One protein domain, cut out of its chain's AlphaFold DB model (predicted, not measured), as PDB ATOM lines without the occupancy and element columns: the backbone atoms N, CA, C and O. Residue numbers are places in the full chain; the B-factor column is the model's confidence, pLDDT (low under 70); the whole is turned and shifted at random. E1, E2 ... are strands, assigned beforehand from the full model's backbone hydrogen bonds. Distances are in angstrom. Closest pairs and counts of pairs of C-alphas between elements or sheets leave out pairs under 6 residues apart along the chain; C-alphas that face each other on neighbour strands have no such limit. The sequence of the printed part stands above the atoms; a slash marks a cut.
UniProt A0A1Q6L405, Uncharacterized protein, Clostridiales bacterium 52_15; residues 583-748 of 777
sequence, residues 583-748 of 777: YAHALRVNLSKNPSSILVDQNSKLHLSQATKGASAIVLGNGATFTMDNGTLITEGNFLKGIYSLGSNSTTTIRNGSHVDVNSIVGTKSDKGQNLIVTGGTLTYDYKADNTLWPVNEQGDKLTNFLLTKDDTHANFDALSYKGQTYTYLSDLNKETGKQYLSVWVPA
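This is residues 583 to 748 of the 777 residues of an uncharacterized protein of Clostridiales bacterium 52_15 (UniProt A0A1Q6L405). The chain winds in stacked turns, a short solenoid with three walls: one of E2, E5, E8 and E10, one of E3, E6, E9 and E11, and one of E1, E4, E7 and the last residues of E9, 665 to 667. Beyond its E10 and E11 end, the looser stretch from residue 687 onward adds length, with the small hairpin E12 and E13 far from the walls. The 166 printed residues hold no named helix and strands E1 to E13 in that order; 70 residues, under half, are in these strands, and the class is all strand. Pairs within the walls are parallel, E12 and E13 antiparallel. The whole is compact, with a radius of gyration of the C-alphas of 16.0 A and spans of 46 by 36 by 34 A.

Find C-alpha 585 at (-13.544, -24.048, -45.833), where E1, residues 585 to 589, begins. Next come E2, 597 to 601, 13.0 A long, and E3, 605 to 614, 20.2 A, which bends by 93 degrees at residue 611. E4 is 616 to 620, E5 625 to 629, 12.7 A, and E6 632 to 639, 18.0 A, bending by 61 degrees at 636. Then read E7, 643 to 645; E8, 651 to 655, 12.8 A; and E9, 659 to 667, 21.0 A, bending by 81 degrees at 663. E10 is 675 to 678, and E11, 682 to 686, 13.9 A, ends at C-alpha 686 (-13.501, -17.983, -28.263). Last are E12, 720 to 722, and E13, 725 to 727.

Start at E1, parallel to E4 at 12 degrees, with N 586 and O 616 2.9 A apart. On the other side of E4 is E7, with N 644 and O 618 at 2.8 A. E9 pairs with E7 (N 645 and O 666, 2.9 A), E6 (N 633 and O 659, 2.8 A) and E11 (N 660 and O 682, 2.9 A) in staggered pairing. E3 is parallel to E6, with N 606 and O 632 at 2.8 A. This branched sheet is twisted. It and the sheet E2 E5 E8 E10 form a sandwich, two sheets face to face, their strands at 50 degrees. In the latter sheet look at N 627 and O 598, 2.8 A, N 626 and O 651, 2.9 A, and N 652 and O 675, 2.9 A. The hairpin E12 and E13 has N 727 and O 720 at 2.9 A, and both strands are apart from E1 to E11.

The C-alphas of Lys 593 and Asn 734, the two farthest apart, are 49.9 A apart. The printed part has no cut. The link from E11 to E12, 33 residues, is long. The mean pLDDT of the printed part is 73.3; residues 687 to 688, 690 and 696 to 748 are under 70.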
ATOM      1  N   TYR A 583     -15.211 -17.131 -49.856       92.50
ATOM      2  CA  TYR A 583     -16.004 -17.834 -48.835       92.50
ATOM      3  C   TYR A 583     -15.972 -19.354 -49.036       92.50
ATOM      4  O   TYR A 583     -16.726 -19.899 -49.840       92.50
ATOM      5  N   ALA A 584     -15.124 -20.046 -48.276       94.69
ATOM      6  CA  ALA A 584     -15.032 -21.505 -48.279       94.69
ATOM      7  C   ALA A 584     -14.436 -22.040 -46.963       94.69
ATOM      8  O   ALA A 584     -14.133 -21.278 -46.042       94.69
ATOM      9  N   HIS A 585     -14.325 -23.365 -46.863       95.81
ATOM     10  CA  HIS A 585     -13.544 -24.048 -45.833       95.81
ATOM     11  C   HIS A 585     -12.092 -24.189 -46.308       95.81
ATOM     12  O   HIS A 585     -11.889 -24.703 -47.409       95.81
ATOM     13  N   ALA A 586     -11.123 -23.759 -45.495       95.44
ATOM     14  CA  ALA A 586      -9.702 -23.741 -45.855       95.44
ATOM     15  C   ALA A 586      -9.149 -25.147 -46.105       95.44
ATOM     16  O   ALA A 586      -8.634 -25.429 -47.185       95.44
ATOM     17  N   LEU A 587      -9.316 -26.022 -45.109       97.69
ATOM     18  CA  LEU A 587      -8.977 -27.439 -45.176       97.69
ATOM     19  C   LEU A 587     -10.251 -28.270 -45.027       97.69
ATOM     20  O   LEU A 587     -10.936 -28.197 -44.000       97.69
ATOM     21  N   ARG A 588     -10.577 -29.053 -46.061       97.19
ATOM     22  CA  ARG A 588     -11.789 -29.884 -46.125       97.19
ATOM     23  C   ARG A 588     -11.476 -31.345 -45.842       97.19
ATOM     24  O   ARG A 588     -11.325 -32.135 -46.767       97.19
ATOM     25  N   VAL A 589     -11.448 -31.717 -44.564       95.88
ATOM     26  CA  VAL A 589     -11.176 -33.089 -44.081       95.88
ATOM     27  C   VAL A 589     -12.471 -33.912 -43.973       95.88
ATOM     28  O   VAL A 589     -12.619 -34.788 -43.122       95.88
ATOM     29  N   ASN A 590     -13.484 -33.558 -44.766       90.88
ATOM     30  CA  ASN A 590     -14.850 -34.061 -44.629       90.88
ATOM     31  C   ASN A 590     -15.429 -34.685 -45.902       90.88
ATOM     32  O   ASN A 590     -16.627 -34.969 -45.923       90.88
ATOM     33  N   LEU A 591     -14.618 -34.829 -46.952       88.81
ATOM     34  CA  LEU A 591     -15.065 -35.321 -48.257       88.81
ATOM     35  C   LEU A 591     -14.737 -36.806 -48.466       88.81
ATOM     36  O   LEU A 591     -15.423 -37.466 -49.242       88.81
ATOM     37  N   SER A 592     -13.742 -37.337 -47.753       85.50
ATOM     38  CA  SER A 592     -13.293 -38.719 -47.892       85.50
ATOM     39  C   SER A 592     -14.299 -39.743 -47.359       85.50
ATOM     40  O   SER A 592     -15.027 -39.505 -46.390       85.50
ATOM     41  N   LYS A 593     -14.313 -40.926 -47.986       84.94
ATOM     42  CA  LYS A 593     -15.166 -42.057 -47.588       84.94
ATOM     43  C   LYS A 593     -14.750 -42.636 -46.234       84.94
ATOM     44  O   LYS A 593     -15.612 -42.959 -45.417       84.94
ATOM     45  N   ASN A 594     -13.443 -42.766 -46.015       90.56
ATOM     46  CA  ASN A 594     -12.855 -43.195 -44.754       90.56
ATOM     47  C   ASN A 594     -12.285 -41.986 -43.993       90.56
ATOM     48  O   ASN A 594     -12.045 -40.935 -44.593       90.56
ATOM     49  N   PRO A 595     -12.087 -42.097 -42.671       92.44
ATOM     50  CA  PRO A 595     -11.589 -40.991 -41.862       92.44
ATOM     51  C   PRO A 595     -10.202 -40.500 -42.293       92.44
ATOM     52  O   PRO A 595      -9.215 -41.212 -42.140       92.44
ATOM     53  N   SER A 596     -10.133 -39.264 -42.788       95.81
ATOM     54  CA  SER A 596      -8.871 -38.579 -43.095       95.81
ATOM     55  C   SER A 596      -8.240 -37.957 -41.847       95.81
ATOM     56  O   SER A 596      -8.909 -37.759 -40.822       95.81
ATOM     57  N   SER A 597      -6.944 -37.646 -41.923       97.31
ATOM     58  CA  SER A 597      -6.185 -37.132 -40.780       97.31
ATOM     59  C   SER A 597      -5.250 -35.981 -41.138       97.31
ATOM     60  O   SER A 597      -4.704 -35.919 -42.236       97.31
ATOM     61  N   ILE A 598      -5.065 -35.075 -40.180       98.69
ATOM     62  CA  ILE A 598      -4.020 -34.050 -40.201       98.69
ATOM     63  C   ILE A 598      -3.129 -34.267 -38.975       98.69
ATOM     64  O   ILE A 598      -3.632 -34.302 -37.847       98.69
ATOM     65  N   LEU A 599      -1.818 -34.358 -39.193       98.75
ATOM     66  CA  LEU A 599      -0.784 -34.386 -38.160       98.75
ATOM     67  C   LEU A 599       0.201 -33.238 -38.387       98.75
ATOM     68  O   LEU A 599       0.764 -33.104 -39.471       98.75
ATOM     69  N   VAL A 600       0.415 -32.428 -37.353       98.81
ATOM     70  CA  VAL A 600       1.457 -31.396 -37.343       98.81
ATOM     71  C   VAL A 600       2.329 -31.605 -36.120       98.81
ATOM     72  O   VAL A 600       1.835 -31.540 -34.987       98.81
ATOM     73  N   ASP A 601       3.607 -31.885 -36.352       98.38
ATOM     74  CA  ASP A 601       4.551 -32.231 -35.298       98.38
ATOM     75  C   ASP A 601       5.956 -31.658 -35.518       98.38
ATOM     76  O   ASP A 601       6.179 -30.864 -36.423       98.38
ATOM     77  N   GLN A 602       6.896 -31.990 -34.628       97.56
ATOM     78  CA  GLN A 602       8.316 -31.624 -34.754       97.56
ATOM     79  C   GLN A 602       8.576 -30.126 -35.021       97.56
ATOM     80  O   GLN A 602       9.384 -29.759 -35.870       97.56
ATOM     81  N   ASN A 603       7.913 -29.252 -34.262       96.38
ATOM     82  CA  ASN A 603       7.993 -27.790 -34.370       96.38
ATOM     83  C   ASN A 603       7.494 -27.216 -35.707       96.38
ATOM     84  O   ASN A 603       7.743 -26.047 -35.996       96.38
ATOM     85  N   SER A 604       6.766 -28.002 -36.496       98.75
ATOM     86  CA  SER A 604       6.159 -27.540 -37.740       98.75
ATOM     87  C   SER A 604       4.943 -26.653 -37.516       98.75
ATOM     88  O   SER A 604       4.330 -26.624 -36.440       98.75
ATOM     89  N   LYS A 605       4.576 -25.916 -38.563       98.62
ATOM     90  CA  LYS A 605       3.558 -24.874 -38.514       98.62
ATOM     91  C   LYS A 605       2.476 -25.074 -39.569       98.62
ATOM     92  O   LYS A 605       2.748 -25.285 -40.746       98.62
ATOM     93  N   LEU A 606       1.232 -24.920 -39.136       98.44
ATOM     94  CA  LEU A 606       0.067 -24.738 -39.986       98.44
ATOM     95  C   LEU A 606      -0.454 -23.312 -39.784       98.44
ATOM     96  O   LEU A 606      -0.940 -22.959 -38.706       98.44
ATOM     97  N   HIS A 607      -0.335 -22.471 -40.810       97.81
ATOM     98  CA  HIS A 607      -0.770 -21.074 -40.768       97.81
ATOM     99  C   HIS A 607      -1.903 -20.858 -41.762       97.81
ATOM    100  O   HIS A 607      -1.720 -21.008 -42.963       97.81
ATOM    101  N   LEU A 608      -3.090 -20.522 -41.258       96.94
ATOM    102  CA  LEU A 608      -4.290 -20.342 -42.072       96.94
ATOM    103  C   LEU A 608      -4.767 -18.896 -41.948       96.94
ATOM    104  O   LEU A 608      -5.345 -18.501 -40.937       96.94
ATOM    105  N   SER A 609      -4.536 -18.094 -42.978       93.38
ATOM    106  CA  SER A 609      -4.950 -16.693 -43.019       93.38
ATOM    107  C   SER A 609      -6.141 -16.502 -43.954       93.38
ATOM    108  O   SER A 609      -6.234 -17.131 -45.008       93.38
ATOM    109  N   GLN A 610      -7.068 -15.628 -43.573       88.12
ATOM    110  CA  GLN A 610      -8.249 -15.296 -44.361       88.12
ATOM    111  C   GLN A 610      -8.375 -13.783 -44.528       88.12
ATOM    112  O   GLN A 610      -8.662 -13.057 -43.575       88.12
ATOM    113  N   ALA A 611      -8.268 -13.312 -45.770       77.38
ATOM    114  CA  ALA A 611      -8.418 -11.891 -46.079       77.38
ATOM    115  C   ALA A 611      -9.879 -11.402 -46.013       77.38
ATOM    116  O   ALA A 611     -10.139 -10.234 -45.732       77.38
ATOM    117  N   THR A 612     -10.851 -12.279 -46.291       82.62
ATOM    118  CA  THR A 612     -12.286 -11.930 -46.334       82.62
ATOM    119  C   THR A 612     -13.105 -12.729 -45.311       82.62
ATOM    120  O   THR A 612     -12.598 -13.106 -44.264       82.62
ATOM    121  N   LYS A 613     -14.394 -12.984 -45.546       85.88
ATOM    122  CA  LYS A 613     -15.192 -13.855 -44.673       85.88
ATOM    123  C   LYS A 613     -15.041 -15.310 -45.128       85.88
ATOM    124  O   LYS A 613     -15.458 -15.620 -46.239       85.88
ATOM    125  N   GLY A 614     -14.506 -16.179 -44.272       86.62
ATOM    126  CA  GLY A 614     -14.359 -17.622 -44.520       86.62
ATOM    127  C   GLY A 614     -15.412 -18.461 -43.785       86.62
ATOM    128  O   GLY A 614     -15.958 -18.033 -42.764       86.62
ATOM    129  N   ALA A 615     -15.704 -19.668 -44.279       92.19
ATOM    130  CA  ALA A 615     -16.670 -20.575 -43.650       92.19
ATOM    131  C   ALA A 615     -16.064 -21.292 -42.433       92.19
ATOM    132  O   ALA A 615     -16.620 -21.226 -41.335       92.19
ATOM    133  N   SER A 616     -14.912 -21.947 -42.602       94.56
ATOM    134  CA  SER A 616     -14.085 -22.381 -41.473       94.56
ATOM    135  C   SER A 616     -12.616 -22.533 -41.844       94.56
ATOM    136  O   SER A 616     -12.308 -22.729 -43.019       94.56
ATOM    137  N   ALA A 617     -11.722 -22.468 -40.856       95.81
ATOM    138  CA  ALA A 617     -10.306 -22.740 -41.093       95.81
ATOM    139  C   ALA A 617     -10.092 -24.244 -41.339       95.81
ATOM    140  O   ALA A 617      -9.531 -24.649 -42.349       95.81
ATOM    141  N   ILE A 618     -10.643 -25.094 -40.473       97.88
ATOM    142  CA  ILE A 618     -10.585 -26.553 -40.620       97.88
ATOM    143  C   ILE A 618     -12.000 -27.108 -40.468       97.88
ATOM    144  O   ILE A 618     -12.726 -26.704 -39.558       97.88
ATOM    145  N   VAL A 619     -12.426 -28.003 -41.361       97.50
ATOM    146  CA  VAL A 619     -13.669 -28.774 -41.198       97.50
ATOM    147  C   VAL A 619     -13.371 -30.270 -41.170       97.50
ATOM    148  O   VAL A 619     -12.719 -30.797 -42.067       97.50
ATOM    149  N   LEU A 620     -13.857 -30.948 -40.131       97.50
ATOM    150  CA  LEU A 620     -13.635 -32.373 -39.883       97.50
ATOM    151  C   LEU A 620     -14.900 -33.179 -40.195       97.50
ATOM    152  O   LEU A 620     -15.984 -32.867 -39.690       97.50
ATOM    153  N   GLY A 621     -14.762 -34.216 -41.025       95.56
ATOM    154  CA  GLY A 621     -15.826 -35.173 -41.336       95.56
ATOM    155  C   GLY A 621     -16.003 -36.267 -40.288       95.56
ATOM    156  O   GLY A 621     -15.530 -36.166 -39.159       95.56
ATOM    157  N   ASN A 622     -16.710 -37.332 -40.667       94.44
ATOM    158  CA  ASN A 622     -16.965 -38.468 -39.781       94.44
ATOM    159  C   ASN A 622     -15.661 -39.197 -39.437       94.44
ATOM    160  O   ASN A 622     -14.919 -39.590 -40.332       94.44
ATOM    161  N   GLY A 623     -15.388 -39.380 -38.144       95.19
ATOM    162  CA  GLY A 623     -14.179 -40.044 -37.646       95.19
ATOM    163  C   GLY A 623     -12.866 -39.292 -37.896       95.19
ATOM    164  O   GLY A 623     -11.824 -39.768 -37.454       95.19
ATOM    165  N   ALA A 624     -12.891 -38.157 -38.605       97.12
ATOM    166  CA  ALA A 624     -11.688 -37.436 -39.004       97.12
ATOM    167  C   ALA A 624     -10.893 -36.959 -37.782       97.12
ATOM    168  O   ALA A 624     -11.472 -36.566 -36.759       97.12
ATOM    169  N   THR A 625      -9.567 -36.972 -37.905       97.88
ATOM    170  CA  THR A 625      -8.665 -36.615 -36.806       97.88
ATOM    171  C   THR A 625      -7.795 -35.417 -37.153       97.88
ATOM    172  O   THR A 625      -7.310 -35.270 -38.272       97.88
ATOM    173  N   PHE A 626      -7.589 -34.548 -36.171       98.38
ATOM    174  CA  PHE A 626      -6.643 -33.446 -36.254       98.38
ATOM    175  C   PHE A 626      -5.754 -33.467 -35.013       98.38
ATOM    176  O   PHE A 626      -6.253 -33.327 -33.898       98.38
ATOM    177  N   THR A 627      -4.450 -33.668 -35.202       98.31
ATOM    178  CA  THR A 627      -3.479 -33.810 -34.113       98.31
ATOM    179  C   THR A 627      -2.377 -32.765 -34.219       98.31
ATOM    180  O   THR A 627      -1.689 -32.675 -35.232       98.31
ATOM    181  N   MET A 628      -2.187 -32.021 -33.134       97.06
ATOM    182  CA  MET A 628      -1.057 -31.122 -32.904       97.06
ATOM    183  C   MET A 628      -0.144 -31.744 -31.839       97.06
ATOM    184  O   MET A 628      -0.583 -31.967 -30.702       97.06
ATOM    185  N   ASP A 629       1.103 -32.045 -32.208       95.25
ATOM    186  CA  ASP A 629       2.102 -32.695 -31.351       95.25
ATOM    187  C   ASP A 629       3.470 -31.997 -31.412       95.25
ATOM    188  O   ASP A 629       4.296 -32.316 -32.255       95.25
ATOM    189  N   ASN A 630       3.742 -31.055 -30.504       92.19
ATOM    190  CA  ASN A 630       4.851 -30.099 -30.652       92.19
ATOM    191  C   ASN A 630       4.732 -29.278 -31.951       92.19
ATOM    192  O   ASN A 630       5.744 -28.912 -32.534       92.19
ATOM    193  N   GLY A 631       3.513 -29.014 -32.425       95.88
ATOM    194  CA  GLY A 631       3.248 -28.215 -33.625       95.88
ATOM    195  C   GLY A 631       2.647 -26.847 -33.299       95.88
ATOM    196  O   GLY A 631       2.219 -26.592 -32.171       95.88
ATOM    197  N   THR A 632       2.573 -25.973 -34.300       97.06
ATOM    198  CA  THR A 632       1.928 -24.658 -34.196       97.06
ATOM    199  C   THR A 632       0.749 -24.538 -35.164       97.06
ATOM    200  O   THR A 632       0.921 -24.714 -36.364       97.06
ATOM    201  N   LEU A 633      -0.435 -24.171 -34.665       97.94
ATOM    202  CA  LEU A 633      -1.585 -23.728 -35.457       97.94
ATOM    203  C   LEU A 633      -1.880 -22.261 -35.178       97.94
ATOM    204  O   LEU A 633      -2.160 -21.890 -34.037       97.94
ATOM    205  N   ILE A 634      -1.919 -21.456 -36.234       95.19
ATOM    206  CA  ILE A 634      -2.372 -20.066 -36.162       95.19
ATOM    207  C   ILE A 634      -3.449 -19.852 -37.219       95.19
ATOM    208  O   ILE A 634      -3.212 -20.096 -38.404       95.19
ATOM    209  N   THR A 635      -4.621 -19.364 -36.803       93.94
ATOM    210  CA  THR A 635      -5.635 -18.856 -37.738       93.94
ATOM    211  C   THR A 635      -5.772 -17.345 -37.623       93.94
ATOM    212  O   THR A 635      -6.027 -16.831 -36.533       93.94
ATOM    213  N   GLU A 636      -5.691 -16.642 -38.746       90.25
ATOM    214  CA  GLU A 636      -5.830 -15.186 -38.817       90.25
ATOM    215  C   GLU A 636      -7.000 -14.784 -39.716       90.25
ATOM    216  O   GLU A 636      -7.308 -15.444 -40.708       90.25
ATOM    217  N   GLY A 637      -7.645 -13.662 -39.392       84.94
ATOM    218  CA  GLY A 637      -8.760 -13.127 -40.171       84.94
ATOM    219  C   GLY A 637     -10.141 -13.595 -39.705       84.94
ATOM    220  O   GLY A 637     -10.337 -13.998 -38.559       84.94
ATOM    221  N   ASN A 638     -11.139 -13.468 -40.585       84.88
ATOM    222  CA  ASN A 638     -12.555 -13.596 -40.223       84.88
ATOM    223  C   ASN A 638     -13.156 -14.946 -40.646       84.88
ATOM    224  O   ASN A 638     -13.992 -15.034 -41.554       84.88
ATOM    225  N   PHE A 639     -12.731 -16.009 -39.970       90.50
ATOM    226  CA  PHE A 639     -13.379 -17.311 -40.063       90.50
ATOM    227  C   PHE A 639     -14.663 -17.340 -39.237       90.50
ATOM    228  O   PHE A 639     -14.649 -17.016 -38.053       90.50
ATOM    229  N   LEU A 640     -15.775 -17.814 -39.808       91.31
ATOM    230  CA  LEU A 640     -16.985 -18.065 -39.014       91.31
ATOM    231  C   LEU A 640     -16.767 -19.151 -37.950       91.31
ATOM    232  O   LEU A 640     -17.412 -19.119 -36.905       91.31
ATOM    233  N   LYS A 641     -15.884 -20.115 -38.230       92.19
ATOM    234  CA  LYS A 641     -15.497 -21.202 -37.325       92.19
ATOM    235  C   LYS A 641     -14.001 -21.475 -37.477       92.19
ATOM    236  O   LYS A 641     -13.543 -21.604 -38.606       92.19
ATOM    237  N   GLY A 642     -13.250 -21.602 -36.391       93.12
ATOM    238  CA  GLY A 642     -11.833 -21.974 -36.476       93.12
ATOM    239  C   GLY A 642     -11.720 -23.446 -36.848       93.12
ATOM    240  O   GLY A 642     -11.574 -23.799 -38.016       93.12
ATOM    241  N   ILE A 643     -11.906 -24.309 -35.854       95.88
ATOM    242  CA  ILE A 643     -12.000 -25.759 -36.030       95.88
ATOM    243  C   ILE A 643     -13.471 -26.163 -35.940       95.88
ATOM    244  O   ILE A 643     -14.122 -25.975 -34.910       95.88
ATOM    245  N   TYR A 644     -14.005 -26.714 -37.028       95.81
ATOM    246  CA  TYR A 644     -15.388 -27.161 -37.114       95.81
ATOM    247  C   TYR A 644     -15.474 -28.685 -37.195       95.81
ATOM    248  O   TYR A 644     -15.201 -29.284 -38.233       95.81
ATOM    249  N   SER A 645     -15.923 -29.309 -36.110       94.88
ATOM    250  CA  SER A 645     -16.298 -30.721 -36.096       94.88
ATOM    251  C   SER A 645     -17.684 -30.871 -36.722       94.88
ATOM    252  O   SER A 645     -18.700 -30.681 -36.054       94.88
ATOM    253  N   LEU A 646     -17.730 -31.138 -38.030       94.31
ATOM    254  CA  LEU A 646     -18.984 -31.316 -38.764       94.31
ATOM    255  C   LEU A 646     -19.524 -32.733 -38.570       94.31
ATOM    256  O   LEU A 646     -20.695 -32.877 -38.244       94.31
ATOM    257  N   GLY A 647     -18.684 -33.753 -38.766       90.44
ATOM    258  CA  GLY A 647     -19.084 -35.158 -38.698       90.44
ATOM    259  C   GLY A 647     -19.057 -35.760 -37.293       90.44
ATOM    260  O   GLY A 647     -18.414 -35.244 -36.372       90.44
ATOM    261  N   SER A 648     -19.750 -36.887 -37.136       92.00
ATOM    262  CA  SER A 648     -19.775 -37.690 -35.910       92.00
ATOM    263  C   SER A 648     -18.419 -38.360 -35.640       92.00
ATOM    264  O   SER A 648     -17.693 -38.714 -36.568       92.00
ATOM    265  N   ASN A 649     -18.081 -38.571 -34.365       92.88
ATOM    266  CA  ASN A 649     -16.834 -39.204 -33.902       92.88
ATOM    267  C   ASN A 649     -15.522 -38.527 -34.358       92.88
ATOM    268  O   ASN A 649     -14.469 -39.162 -34.345       92.88
ATOM    269  N   SER A 650     -15.559 -37.260 -34.777       94.81
ATOM    270  CA  SER A 650     -14.345 -36.492 -35.084       94.81
ATOM    271  C   SER A 650     -13.570 -36.146 -33.811       94.81
ATOM    272  O   SER A 650     -14.158 -35.929 -32.750       94.81
ATOM    273  N   THR A 651     -12.239 -36.102 -33.905       95.12
ATOM    274  CA  THR A 651     -11.369 -35.840 -32.748       95.12
ATOM    275  C   THR A 651     -10.308 -34.799 -33.079       95.12
ATOM    276  O   THR A 651      -9.563 -34.939 -34.045       95.12
ATOM    277  N   THR A 652     -10.220 -33.765 -32.247       95.88
ATOM    278  CA  THR A 652      -9.095 -32.826 -32.218       95.88
ATOM    279  C   THR A 652      -8.239 -33.109 -30.991       95.88
ATOM    280  O   THR A 652      -8.760 -33.083 -29.878       95.88
ATOM    281  N   THR A 653      -6.942 -33.334 -31.180       94.19
ATOM    282  CA  THR A 653      -5.981 -33.624 -30.111       94.19
ATOM    283  C   THR A 653      -4.869 -32.583 -30.103       94.19
ATOM    284  O   THR A 653      -4.196 -32.380 -31.110       94.19
ATOM    285  N   ILE A 654      -4.644 -31.952 -28.955       89.75
ATOM    286  CA  ILE A 654      -3.554 -30.999 -28.724       89.75
ATOM    287  C   ILE A 654      -2.712 -31.538 -27.573       89.75
ATOM    288  O   ILE A 654      -3.205 -31.721 -26.457       89.75
ATOM    289  N   ARG A 655      -1.445 -31.842 -27.849       86.88
ATOM    290  CA  ARG A 655      -0.554 -32.465 -26.867       86.88
ATOM    291  C   ARG A 655       0.859 -31.912 -26.918       86.88
ATOM    292  O   ARG A 655       1.233 -31.202 -27.850       86.88
ATOM    293  N   ASN A 656       1.638 -32.265 -25.898       84.88
ATOM    294  CA  ASN A 656       3.039 -31.876 -25.742       84.88
ATOM    295  C   ASN A 656       3.230 -30.349 -25.827       84.88
ATOM    296  O   ASN A 656       2.401 -29.618 -25.306       84.88
ATOM    297  N   GLY A 657       4.310 -29.840 -26.407       79.25
ATOM    298  CA  GLY A 657       4.629 -28.411 -26.505       79.25
ATOM    299  C   GLY A 657       3.860 -27.640 -27.584       79.25
ATOM    300  O   GLY A 657       4.375 -26.644 -28.076       79.25
ATOM    301  N   SER A 658       2.671 -28.093 -27.993       89.50
ATOM    302  CA  SER A 658       1.938 -27.478 -29.110       89.50
ATOM    303  C   SER A 658       1.409 -26.073 -28.797       89.50
ATOM    304  O   SER A 658       0.993 -25.794 -27.670       89.50
ATOM    305  N   HIS A 659       1.330 -25.215 -29.814       89.44
ATOM    306  CA  HIS A 659       0.723 -23.886 -29.740       89.44
ATOM    307  C   HIS A 659      -0.467 -23.772 -30.695       89.44
ATOM    308  O   HIS A 659      -0.311 -23.948 -31.896       89.44
ATOM    309  N   VAL A 660      -1.659 -23.473 -30.180       91.62
ATOM    310  CA  VAL A 660      -2.880 -23.332 -30.984       91.62
ATOM    311  C   VAL A 660      -3.576 -22.011 -30.651       91.62
ATOM    312  O   VAL A 660      -4.092 -21.849 -29.544       91.62
ATOM    313  N   ASP A 661      -3.637 -21.088 -31.615       88.62
ATOM    314  CA  ASP A 661      -4.476 -19.877 -31.569       88.62
ATOM    315  C   ASP A 661      -5.493 -19.918 -32.711       88.62
ATOM    316  O   ASP A 661      -5.157 -19.766 -33.892       88.62
ATOM    317  N   VAL A 662      -6.753 -20.160 -32.348       90.44
ATOM    318  CA  VAL A 662      -7.874 -20.214 -33.286       90.44
ATOM    319  C   VAL A 662      -9.017 -19.341 -32.809       90.44
ATOM    320  O   VAL A 662      -9.196 -19.119 -31.619       90.44
ATOM    321  N   ASN A 663      -9.855 -18.842 -33.714       85.44
ATOM    322  CA  ASN A 663     -10.966 -17.996 -33.281       85.44
ATOM    323  C   ASN A 663     -12.079 -18.783 -32.565       85.44
ATOM    324  O   ASN A 663     -12.747 -18.218 -31.711       85.44
ATOM    325  N   SER A 664     -12.303 -20.059 -32.890       89.06
ATOM    326  CA  SER A 664     -13.321 -20.897 -32.237       89.06
ATOM    327  C   SER A 664     -13.100 -22.390 -32.494       89.06
ATOM    328  O   SER A 664     -12.524 -22.769 -33.515       89.06
ATOM    329  N   ILE A 665     -13.605 -23.242 -31.596       91.56
ATOM    330  CA  ILE A 665     -13.661 -24.703 -31.765       91.56
ATOM    331  C   ILE A 665     -15.093 -25.156 -31.490       91.56
ATOM    332  O   ILE A 665     -15.579 -25.056 -30.362       91.56
ATOM    333  N   VAL A 666     -15.791 -25.627 -32.521       91.88
ATOM    334  CA  VAL A 666     -17.238 -25.886 -32.454       91.88
ATOM    335  C   VAL A 666     -17.632 -27.216 -33.082       91.88
ATOM    336  O   VAL A 666     -17.005 -27.683 -34.033       91.88
ATOM    337  N   GLY A 667     -18.715 -27.793 -32.566       89.44
ATOM    338  CA  GLY A 667     -19.354 -28.999 -33.082       89.44
ATOM    339  C   GLY A 667     -20.712 -28.749 -33.745       89.44
ATOM    340  O   GLY A 667     -21.211 -27.616 -33.816       89.44
ATOM    341  N   THR A 668     -21.349 -29.830 -34.190       86.19
ATOM    342  CA  THR A 668     -22.739 -29.829 -34.675       86.19
ATOM    343  C   THR A 668     -23.644 -30.436 -33.599       86.19
ATOM    344  O   THR A 668     -23.394 -31.545 -33.145       86.19
ATOM    345  N   LYS A 669     -24.735 -29.752 -33.199       70.88
ATOM    346  CA  LYS A 669     -25.630 -30.216 -32.104       70.88
ATOM    347  C   LYS A 669     -26.219 -31.622 -32.320       70.88
ATOM    348  O   LYS A 669     -26.611 -32.263 -31.350       70.88
ATOM    349  N   SER A 670     -26.359 -32.066 -33.570       73.56
ATOM    350  CA  SER A 670     -26.945 -33.363 -33.935       73.56
ATOM    351  C   SER A 670     -25.961 -34.530 -33.886       73.56
ATOM    352  O   SER A 670     -26.399 -35.675 -33.765       73.56
ATOM    353  N   ASP A 671     -24.662 -34.257 -33.992       74.00
ATOM    354  CA  ASP A 671     -23.630 -35.272 -34.169       74.00
ATOM    355  C   ASP A 671     -23.060 -35.732 -32.827       74.00
ATOM    356  O   ASP A 671     -22.906 -34.954 -31.884       74.00
ATOM    357  N   LYS A 672     -22.779 -37.035 -32.713       82.44
ATOM    358  CA  LYS A 672     -22.331 -37.660 -31.459       82.44
ATOM    359  C   LYS A 672     -20.849 -38.019 -31.526       82.44
ATOM    360  O   LYS A 672     -20.334 -38.343 -32.591       82.44
ATOM    361  N   GLY A 673     -20.184 -37.984 -30.370       83.88
ATOM    362  CA  GLY A 673     -18.800 -38.444 -30.208       83.88
ATOM    363  C   GLY A 673     -17.718 -37.465 -30.669       83.88
ATOM    364  O   GLY A 673     -16.586 -37.883 -30.867       83.88
ATOM    365  N   GLN A 674     -18.049 -36.187 -30.865       90.25
ATOM    366  CA  GLN A 674     -17.072 -35.152 -31.213       90.25
ATOM    367  C   GLN A 674     -16.222 -34.793 -29.988       90.25
ATOM    368  O   GLN A 674     -16.778 -34.386 -28.965       90.25
ATOM    369  N   ASN A 675     -14.898 -34.928 -30.088       86.94
ATOM    370  CA  ASN A 675     -13.986 -34.771 -28.954       86.94
ATOM    371  C   ASN A 675     -12.932 -33.682 -29.199       86.94
ATOM    372  O   ASN A 675     -12.323 -33.612 -30.266       86.94
ATOM    373  N   LEU A 676     -12.673 -32.884 -28.163       88.69
ATOM    374  CA  LEU A 676     -11.497 -32.024 -28.048       88.69
ATOM    375  C   LEU A 676     -10.648 -32.556 -26.893       88.69
ATOM    376  O   LEU A 676     -11.061 -32.469 -25.741       88.69
ATOM    377  N   ILE A 677      -9.479 -33.114 -27.184       84.12
ATOM    378  CA  ILE A 677      -8.562 -33.681 -26.195       84.12
ATOM    379  C   ILE A 677      -7.360 -32.753 -26.081       84.12
ATOM    380  O   ILE A 677      -6.689 -32.472 -27.071       84.12
ATOM    381  N   VAL A 678      -7.078 -32.276 -24.871       80.44
ATOM    382  CA  VAL A 678      -5.933 -31.395 -24.612       80.44
ATOM    383  C   VAL A 678      -5.120 -31.985 -23.475       80.44
ATOM    384  O   VAL A 678      -5.569 -31.944 -22.333       80.44
ATOM    385  N   THR A 679      -3.936 -32.519 -23.763       76.75
ATOM    386  CA  THR A 679      -3.044 -33.134 -22.759       76.75
ATOM    387  C   THR A 679      -1.747 -32.353 -22.538       76.75
ATOM    388  O   THR A 679      -1.042 -32.621 -21.569       76.75
ATOM    389  N   GLY A 680      -1.459 -31.350 -23.371       71.75
ATOM    390  CA  GLY A 680      -0.321 -30.440 -23.226       71.75
ATOM    391  C   GLY A 680      -0.417 -29.246 -24.180       71.75
ATOM    392  O   GLY A 680      -1.252 -29.248 -25.084       71.75
ATOM    393  N   GLY A 681       0.432 -28.238 -23.967       76.31
ATOM    394  CA  GLY A 681       0.584 -27.090 -24.863       76.31
ATOM    395  C   GLY A 681      -0.244 -25.879 -24.441       76.31
ATOM    396  O   GLY A 681      -0.737 -25.802 -23.314       76.31
ATOM    397  N   THR A 682      -0.390 -24.920 -25.352       78.06
ATOM    398  CA  THR A 682      -1.212 -23.715 -25.168       78.06
ATOM    399  C   THR A 682      -2.355 -23.696 -26.175       78.06
ATOM    400  O   THR A 682      -2.108 -23.837 -27.373       78.06
ATOM    401  N   LEU A 683      -3.584 -23.467 -25.704       81.50
ATOM    402  CA  LEU A 683      -4.783 -23.358 -26.535       81.50
ATOM    403  C   LEU A 683      -5.514 -22.036 -26.251       81.50
ATOM    404  O   LEU A 683      -5.914 -21.764 -25.117       81.50
ATOM    405  N   THR A 684      -5.733 -21.245 -27.301       80.56
ATOM    406  CA  THR A 684      -6.485 -19.983 -27.274       80.56
ATOM    407  C   THR A 684      -7.653 -20.058 -28.257       80.56
ATOM    408  O   THR A 684      -7.428 -20.320 -29.437       80.56
ATOM    409  N   TYR A 685      -8.890 -19.838 -27.784       81.25
ATOM    410  CA  TYR A 685     -10.089 -19.741 -28.634       81.25
ATOM    411  C   TYR A 685     -11.282 -19.046 -27.956       81.25
ATOM    412  O   TYR A 685     -11.340 -18.944 -26.730       81.25
ATOM    413  N   ASP A 686     -12.237 -18.547 -28.754       75.38
ATOM    414  CA  ASP A 686     -13.501 -17.983 -28.263       75.38
ATOM    415  C   ASP A 686     -14.538 -19.091 -27.993       75.38
ATOM    416  O   ASP A 686     -14.730 -20.008 -28.795       75.38
ATOM    417  N   TYR A 687     -15.233 -18.973 -26.866       68.44
ATOM    418  CA  TYR A 687     -16.225 -19.911 -26.335       68.44
ATOM    419  C   TYR A 687     -17.641 -19.312 -26.309       68.44
ATOM    420  O   TYR A 687     -18.569 -19.938 -25.798       68.44
ATOM    421  N   LYS A 688     -17.836 -18.119 -26.892       69.31
ATOM    422  CA  LYS A 688     -19.148 -17.458 -27.022       69.31
ATOM    423  C   LYS A 688     -20.176 -18.237 -27.851       69.31
ATOM    424  O   LYS A 688     -21.356 -17.899 -27.826       69.31
ATOM    425  N   ALA A 689     -19.761 -19.231 -28.636       71.38
ATOM    426  CA  ALA A 689     -20.671 -19.978 -29.498       71.38
ATOM    427  C   ALA A 689     -21.436 -21.067 -28.721       71.38
ATOM    428  O   ALA A 689     -20.842 -21.851 -27.984       71.38
ATOM    429  N   ASP A 690     -22.741 -21.207 -28.977       68.56
ATOM    430  CA  ASP A 690     -23.606 -22.221 -28.339       68.56
ATOM    431  C   ASP A 690     -23.124 -23.677 -28.506       68.56
ATOM    432  O   ASP A 690     -23.486 -24.543 -27.712       68.56
ATOM    433  N   ASN A 691     -22.337 -23.964 -29.549       80.50
ATOM    434  CA  ASN A 691     -21.841 -25.309 -29.881       80.50
ATOM    435  C   ASN A 691     -20.349 -25.477 -29.602       80.50
ATOM    436  O   ASN A 691     -19.688 -26.293 -30.248       80.50
ATOM    437  N   THR A 692     -19.800 -24.665 -28.706       82.44
ATOM    438  CA  THR A 692     -18.387 -24.738 -28.338       82.44
ATOM    439  C   THR A 692     -18.044 -26.125 -27.788       82.44
ATOM    440  O   THR A 692     -18.708 -26.616 -26.870       82.44
ATOM    441  N   LEU A 693     -17.003 -26.757 -28.343       78.75
ATOM    442  CA  LEU A 693     -16.453 -27.998 -27.795       78.75
ATOM    443  C   LEU A 693     -15.559 -27.685 -26.591       78.75
ATOM    444  O   LEU A 693     -14.790 -26.721 -26.592       78.75
ATOM    445  N   TRP A 694     -15.668 -28.520 -25.560       77.31
ATOM    446  CA  TRP A 694     -14.912 -28.383 -24.317       77.31
ATOM    447  C   TRP A 694     -13.822 -29.454 -24.239       77.31
ATOM    448  O   TRP A 694     -14.108 -30.598 -24.599       77.31
ATOM    449  N   PRO A 695     -12.615 -29.123 -23.740       70.94
ATOM    450  CA  PRO A 695     -11.559 -30.106 -23.539       70.94
ATOM    451  C   PRO A 695     -12.002 -31.251 -22.623       70.94
ATOM    452  O   PRO A 695     -12.555 -31.002 -21.550       70.94
ATOM    453  N   VAL A 696     -11.711 -32.492 -23.011       63.88
ATOM    454  CA  VAL A 696     -11.921 -33.714 -22.219       63.88
ATOM    455  C   VAL A 696     -10.610 -34.505 -22.066       63.88
ATOM    456  O   VAL A 696      -9.727 -34.401 -22.917       63.88
ATOM    457  N   ASN A 697     -10.442 -35.270 -20.979       55.44
ATOM    458  CA  ASN A 697      -9.381 -36.281 -20.857       55.44
ATOM    459  C   ASN A 697      -9.735 -37.537 -21.668       55.44
ATOM    460  O   ASN A 697     -10.868 -37.710 -22.113       55.44
ATOM    461  N   GLU A 698      -8.776 -38.458 -21.793       50.69
ATOM    462  CA  GLU A 698      -8.980 -39.782 -22.408       50.69
ATOM    463  C   GLU A 698     -10.101 -40.610 -21.744       50.69
ATOM    464  O   GLU A 698     -10.566 -41.595 -22.310       50.69
ATOM    465  N   GLN A 699     -10.556 -40.212 -20.552       44.25
ATOM    466  CA  GLN A 699     -11.636 -40.849 -19.791       44.25
ATOM    467  C   GLN A 699     -13.004 -40.163 -20.008       44.25
ATOM    468  O   GLN A 699     -14.008 -40.641 -19.484       44.25
ATOM    469  N   GLY A 700     -13.068 -39.078 -20.792       42.44
ATOM    470  CA  GLY A 700     -14.287 -38.315 -21.085       42.44
ATOM    471  C   GLY A 700     -14.668 -37.244 -20.050       42.44
ATOM    472  O   GLY A 700     -15.696 -36.585 -20.214       42.44
ATOM    473  N   ASP A 701     -13.862 -37.026 -19.008       39.28
ATOM    474  CA  ASP A 701     -14.050 -35.939 -18.040       39.28
ATOM    475  C   ASP A 701     -13.490 -34.624 -18.588       39.28
ATOM    476  O   ASP A 701     -12.438 -34.607 -19.221       39.28
ATOM    477  N   LYS A 702     -14.129 -33.486 -18.298       43.88
ATOM    478  CA  LYS A 702     -13.616 -32.174 -18.724       43.88
ATOM    479  C   LYS A 702     -12.258 -31.868 -18.068       43.88
ATOM    480  O   LYS A 702     -12.173 -31.814 -16.841       43.88
ATOM    481  N   LEU A 703     -11.212 -31.644 -18.870       43.66
ATOM    482  CA  LEU A 703      -9.878 -31.248 -18.388       43.66
ATOM    483  C   LEU A 703      -9.774 -29.734 -18.198       43.66
ATOM    484  O   LEU A 703     -10.339 -28.954 -18.959       43.66
ATOM    485  N   THR A 704      -8.980 -29.324 -17.209       42.53
ATOM    486  CA  THR A 704      -8.527 -27.941 -17.011       42.53
ATOM    487  C   THR A 704      -7.039 -27.852 -17.345       42.53
ATOM    488  O   THR A 704      -6.189 -28.030 -16.481       42.53
ATOM    489  N   ASN A 705      -6.736 -27.600 -18.619       39.88
ATOM    490  CA  ASN A 705      -5.425 -27.130 -19.077       39.88
ATOM    491  C   ASN A 705      -5.522 -25.633 -19.423       39.88
ATOM    492  O   ASN A 705      -6.632 -25.125 -19.575       39.88
ATOM    493  N   PHE A 706      -4.383 -24.926 -19.483       42.78
ATOM    494  CA  PHE A 706      -4.286 -23.471 -19.700       42.78
ATOM    495  C   PHE A 706      -5.197 -22.997 -20.844       42.78
ATOM    496  O   PHE A 706      -4.883 -23.183 -22.018       42.78
ATOM    497  N   LEU A 707      -6.332 -22.397 -20.481       45.03
ATOM    498  CA  LEU A 707      -7.350 -21.915 -21.406       45.03
ATOM    499  C   LEU A 707      -7.276 -20.389 -21.419       45.03
ATOM    500  O   LEU A 707      -7.709 -19.750 -20.465       45.03
ATOM    501  N   LEU A 708      -6.709 -19.791 -22.462       43.72
ATOM    502  CA  LEU A 708      -6.667 -18.334 -22.595       43.72
ATOM    503  C   LEU A 708      -7.928 -17.864 -23.331       43.72
ATOM    504  O   LEU A 708      -8.190 -18.276 -24.461       43.72
ATOM    505  N   THR A 709      -8.724 -17.016 -22.680       42.62
ATOM    506  CA  THR A 709      -9.986 -16.483 -23.213       42.62
ATOM    507  C   THR A 709      -9.820 -15.045 -23.723       42.62
ATOM    508  O   THR A 709      -9.173 -14.217 -23.082       42.62
ATOM    509  N   LYS A 710     -10.457 -14.728 -24.862       42.72
ATOM    510  CA  LYS A 710     -10.590 -13.362 -25.416       42.72
ATOM    511  C   LYS A 710     -11.877 -12.634 -24.946       42.72
ATOM    512  O   LYS A 710     -12.129 -11.521 -25.393       42.72
ATOM    513  N   ASP A 711     -12.686 -13.229 -24.063       45.06
ATOM    514  CA  ASP A 711     -13.933 -12.659 -23.519       45.06
ATOM    515  C   ASP A 711     -13.938 -12.674 -21.982       45.06
ATOM    516  O   ASP A 711     -13.751 -13.708 -21.351       45.06
ATOM    517  N   ASP A 712     -14.142 -11.516 -21.365       39.25
ATOM    518  CA  ASP A 712     -14.179 -11.342 -19.913       39.25
ATOM    519  C   ASP A 712     -15.585 -11.522 -19.317       39.25
ATOM    520  O   ASP A 712     -15.717 -11.817 -18.130       39.25
ATOM    521  N   THR A 713     -16.643 -11.395 -20.123       42.69
ATOM    522  CA  THR A 713     -18.037 -11.430 -19.641       42.69
ATOM    523  C   THR A 713     -18.595 -12.833 -19.446       42.69
ATOM    524  O   THR A 713     -19.458 -13.036 -18.594       42.69
ATOM    525  N   HIS A 714     -18.086 -13.817 -20.188       40.19
ATOM    526  CA  HIS A 714     -18.547 -15.205 -20.098       40.19
ATOM    527  C   HIS A 714     -17.553 -16.116 -19.362       40.19
ATOM    528  O   HIS A 714     -17.823 -17.301 -19.183       40.19
ATOM    529  N   ALA A 715     -16.390 -15.595 -18.944       40.72
ATOM    530  CA  ALA A 715     -15.322 -16.350 -18.280       40.72
ATOM    531  C   ALA A 715     -15.661 -16.599 -16.804       40.72
ATOM    532  O   ALA A 715     -14.867 -16.321 -15.908       40.72
ATOM    533  N   ASN A 716     -16.872 -17.086 -16.536       40.34
ATOM    534  CA  ASN A 716     -17.299 -17.405 -15.191       40.34
ATOM    535  C   ASN A 716     -16.971 -18.865 -14.882       40.34
ATOM    536  O   ASN A 716     -17.801 -19.767 -15.018       40.34
ATOM    537  N   PHE A 717     -15.720 -19.113 -14.508       44.56
ATOM    538  CA  PHE A 717     -15.316 -20.402 -13.970       44.56
ATOM    539  C   PHE A 717     -15.738 -20.465 -12.493       44.56
ATOM    540  O   PHE A 717     -14.928 -20.266 -11.597       44.56
ATOM    541  N   ASP A 718     -17.021 -20.698 -12.213       36.78
ATOM    542  CA  ASP A 718     -17.560 -20.577 -10.843       36.78
ATOM    543  C   ASP A 718     -17.017 -21.621  -9.845       36.78
ATOM    544  O   ASP A 718     -17.134 -21.438  -8.635       36.78
ATOM    545  N   ALA A 719     -16.413 -22.719 -10.310       40.84
ATOM    546  CA  ALA A 719     -15.726 -23.695  -9.462       40.84
ATOM    547  C   ALA A 719     -15.055 -24.786 -10.304       40.84
ATOM    548  O   ALA A 719     -15.680 -25.365 -11.192       40.84
ATOM    549  N   LEU A 720     -13.806 -25.128  -9.980       40.72
ATOM    550  CA  LEU A 720     -13.180 -26.374 -10.428       40.72
ATOM    551  C   LEU A 720     -13.625 -27.512  -9.499       40.72
ATOM    552  O   LEU A 720     -13.428 -27.403  -8.291       40.72
ATOM    553  N   SER A 721     -14.176 -28.606 -10.034       34.91
ATOM    554  CA  SER A 721     -14.445 -29.834  -9.268       34.91
ATOM    555  C   SER A 721     -13.615 -30.988  -9.820       34.91
ATOM    556  O   SER A 721     -13.811 -31.401 -10.960       34.91
ATOM    557  N   TYR A 722     -12.693 -31.516  -9.014       38.06
ATOM    558  CA  TYR A 722     -11.898 -32.704  -9.340       38.06
ATOM    559  C   TYR A 722     -11.938 -33.678  -8.161       38.06
ATOM    560  O   TYR A 722     -11.649 -33.298  -7.025       38.06
ATOM    561  N   LYS A 723     -12.338 -34.934  -8.418       31.75
ATOM    562  CA  LYS A 723     -12.525 -35.993  -7.399       31.75
ATOM    563  C   LYS A 723     -13.356 -35.553  -6.175       31.75
ATOM    564  O   LYS A 723     -13.064 -35.940  -5.048       31.75
ATOM    565  N   GLY A 724     -14.395 -34.744  -6.396       37.19
ATOM    566  CA  GLY A 724     -15.312 -34.292  -5.340       37.19
ATOM    567  C   GLY A 724     -14.784 -33.159  -4.450       37.19
ATOM    568  O   GLY A 724     -15.423 -32.847  -3.450       37.19
ATOM    569  N   GLN A 725     -13.650 -32.542  -4.796       32.66
ATOM    570  CA  GLN A 725     -13.103 -31.362  -4.119       32.66
ATOM    571  C   GLN A 725     -13.248 -30.123  -5.007       32.66
ATOM    572  O   GLN A 725     -12.968 -30.179  -6.206       32.66
ATOM    573  N   THR A 726     -13.681 -29.014  -4.405       36.56
ATOM    574  CA  THR A 726     -13.877 -27.720  -5.069       36.56
ATOM    575  C   THR A 726     -12.643 -26.838  -4.884       36.56
ATOM    576  O   THR A 726     -12.268 -26.560  -3.747       36.56
ATOM    577  N   TYR A 727     -12.028 -26.372  -5.971       39.94
ATOM    578  CA  TYR A 727     -10.893 -25.442  -5.919       39.94
ATOM    579  C   TYR A 727     -11.332 -24.027  -6.314       39.94
ATOM    580  O   TYR A 727     -12.114 -23.847  -7.250       39.94
ATOM    581  N   THR A 728     -10.824 -23.031  -5.584       32.94
ATOM    582  CA  THR A 728     -11.103 -21.600  -5.787       32.94
ATOM    583  C   THR A 728      -9.959 -20.933  -6.553       32.94
ATOM    584  O   THR A 728      -8.790 -21.214  -6.292       32.94
ATOM    585  N   TYR A 729     -10.302 -20.054  -7.495       45.44
ATOM    586  CA  TYR A 729      -9.373 -19.380  -8.406       45.44
ATOM    587  C   TYR A 729      -8.565 -18.261  -7.725       45.44
ATOM    588  O   TYR A 729      -9.088 -17.536  -6.881       45.44
ATOM    589  N   LEU A 730      -7.310 -18.087  -8.153       31.48
ATOM    590  CA  LEU A 730      -6.452 -16.934  -7.855       31.48
ATOM    591  C   LEU A 730      -5.980 -16.343  -9.192       31.48
ATOM    592  O   LEU A 730      -5.217 -16.986  -9.909       31.48
ATOM    593  N   SER A 731      -6.453 -15.147  -9.544       37.09
ATOM    594  CA  SER A 731      -5.997 -14.389 -10.715       37.09
ATOM    595  C   SER A 731      -5.238 -13.135 -10.269       37.09
ATOM    596  O   SER A 731      -5.840 -12.117  -9.949       37.09
ATOM    597  N   ASP A 732      -3.905 -13.202 -10.279       31.31
ATOM    598  CA  ASP A 732      -3.011 -12.064  -9.987       31.31
ATOM    599  C   ASP A 732      -2.219 -11.634 -11.242       31.31
ATOM    600  O   ASP A 732      -0.993 -11.540 -11.223       31.31
ATOM    601  N   LEU A 733      -2.896 -11.372 -12.367       37.78
ATOM    602  CA  LEU A 733      -2.254 -10.822 -13.573       37.78
ATOM    603  C   LEU A 733      -2.820  -9.444 -13.933       37.78
ATOM    604  O   LEU A 733      -4.033  -9.230 -13.963       37.78
ATOM    605  N   ASN A 734      -1.903  -8.498 -14.168       34.84
ATOM    606  CA  ASN A 734      -2.186  -7.101 -14.493       34.84
ATOM    607  C   ASN A 734      -3.168  -6.986 -15.667       34.84
ATOM    608  O   ASN A 734      -2.962  -7.561 -16.734       34.84
ATOM    609  N   LYS A 735      -4.222  -6.195 -15.457       32.81
ATOM    610  CA  LYS A 735      -5.221  -5.853 -16.470       32.81
ATOM    611  C   LYS A 735      -4.594  -4.937 -17.521       32.81
ATOM    612  O   LYS A 735      -4.470  -3.739 -17.282       32.81
ATOM    613  N   GLU A 736      -4.266  -5.466 -18.693       35.09
ATOM    614  CA  GLU A 736      -4.271  -4.653 -19.908       35.09
ATOM    615  C   GLU A 736      -5.711  -4.581 -20.429       35.09
ATOM    616  O   GLU A 736      -6.423  -5.585 -20.502       35.09
ATOM    617  N   THR A 737      -6.191  -3.381 -20.747       31.80
ATOM    618  CA  THR A 737      -7.545  -3.166 -21.276       31.80
ATOM    619  C   THR A 737      -7.771  -4.008 -22.540       31.80
ATOM    620  O   THR A 737      -7.164  -3.736 -23.571       31.80
ATOM    621  N   GLY A 738      -8.661  -5.006 -22.461       37.03
ATOM    622  CA  GLY A 738      -9.119  -5.813 -23.603       37.03
ATOM    623  C   GLY A 738      -8.572  -7.244 -23.710       37.03
ATOM    624  O   GLY A 738      -8.960  -7.942 -24.643       37.03
ATOM    625  N   LYS A 739      -7.708  -7.712 -22.794       33.78
ATOM    626  CA  LYS A 739      -7.241  -9.113 -22.738       33.78
ATOM    627  C   LYS A 739      -7.106  -9.567 -21.280       33.78
ATOM    628  O   LYS A 739      -6.476  -8.878 -20.485       33.78
ATOM    629  N   GLN A 740      -7.677 -10.718 -20.915       36.66
ATOM    630  CA  GLN A 740      -7.394 -11.371 -19.632       36.66
ATOM    631  C   GLN A 740      -6.610 -12.659 -19.880       36.66
ATOM    632  O   GLN A 740      -7.058 -13.546 -20.600       36.66
ATOM    633  N   TYR A 741      -5.434 -12.761 -19.267       37.06
ATOM    634  CA  TYR A 741      -4.624 -13.972 -19.289       37.06
ATOM    635  C   TYR A 741      -5.096 -14.898 -18.162       37.06
ATOM    636  O   TYR A 741      -4.918 -14.583 -16.987       37.06
ATOM    637  N   LEU A 742      -5.713 -16.032 -18.502       38.09
ATOM    638  CA  LEU A 742      -6.037 -17.077 -17.532       38.09
ATOM    639  C   LEU A 742      -4.924 -18.131 -17.509       38.09
ATOM    640  O   LEU A 742      -4.845 -19.014 -18.361       38.09
ATOM    641  N   SER A 743      -4.066 -18.047 -16.497       35.34
ATOM    642  CA  SER A 743      -3.132 -19.109 -16.133       35.34
ATOM    643  C   SER A 743      -3.775 -20.015 -15.084       35.34
ATOM    644  O   SER A 743      -3.966 -19.585 -13.946       35.34
ATOM    645  N   VAL A 744      -4.105 -21.262 -15.426       37.03
ATOM    646  CA  VAL A 744      -4.536 -22.249 -14.423       37.03
ATOM    647  C   VAL A 744      -3.306 -23.010 -13.940       37.03
ATOM    648  O   VAL A 744      -2.735 -23.820 -14.662       37.03
ATOM    649  N   TRP A 745      -2.878 -22.725 -12.710       33.75
ATOM    650  CA  TRP A 745      -1.805 -23.456 -12.039       33.75
ATOM    651  C   TRP A 745      -2.362 -24.783 -11.505       33.75
ATOM    652  O   TRP A 745      -3.258 -24.783 -10.660       33.75
ATOM    653  N   VAL A 746      -1.843 -25.919 -11.976       32.47
ATOM    654  CA  VAL A 746      -2.118 -27.219 -11.345       32.47
ATOM    655  C   VAL A 746      -1.205 -27.345 -10.114       32.47
ATOM    656  O   VAL A 746       0.005 -27.157 -10.251       32.47
ATOM    657  N   PRO A 747      -1.721 -27.652  -8.906       29.77
ATOM    658  CA  PRO A 747      -0.881 -27.794  -7.721       29.77
ATOM    659  C   PRO A 747       0.149 -28.917  -7.889       29.77
ATOM    660  O   PRO A 747      -0.180 -30.020  -8.326       29.77
ATOM    661  N   ALA A 748       1.377 -28.656  -7.433       31.28
ATOM    662  CA  ALA A 748       2.551 -29.536  -7.467       31.28
ATOM    663  C   ALA A 748       2.357 -30.978  -6.931       31.28
ATOM    664  O   ALA A 748       3.227 -31.823  -7.114       31.28
TER     665      ALA A 748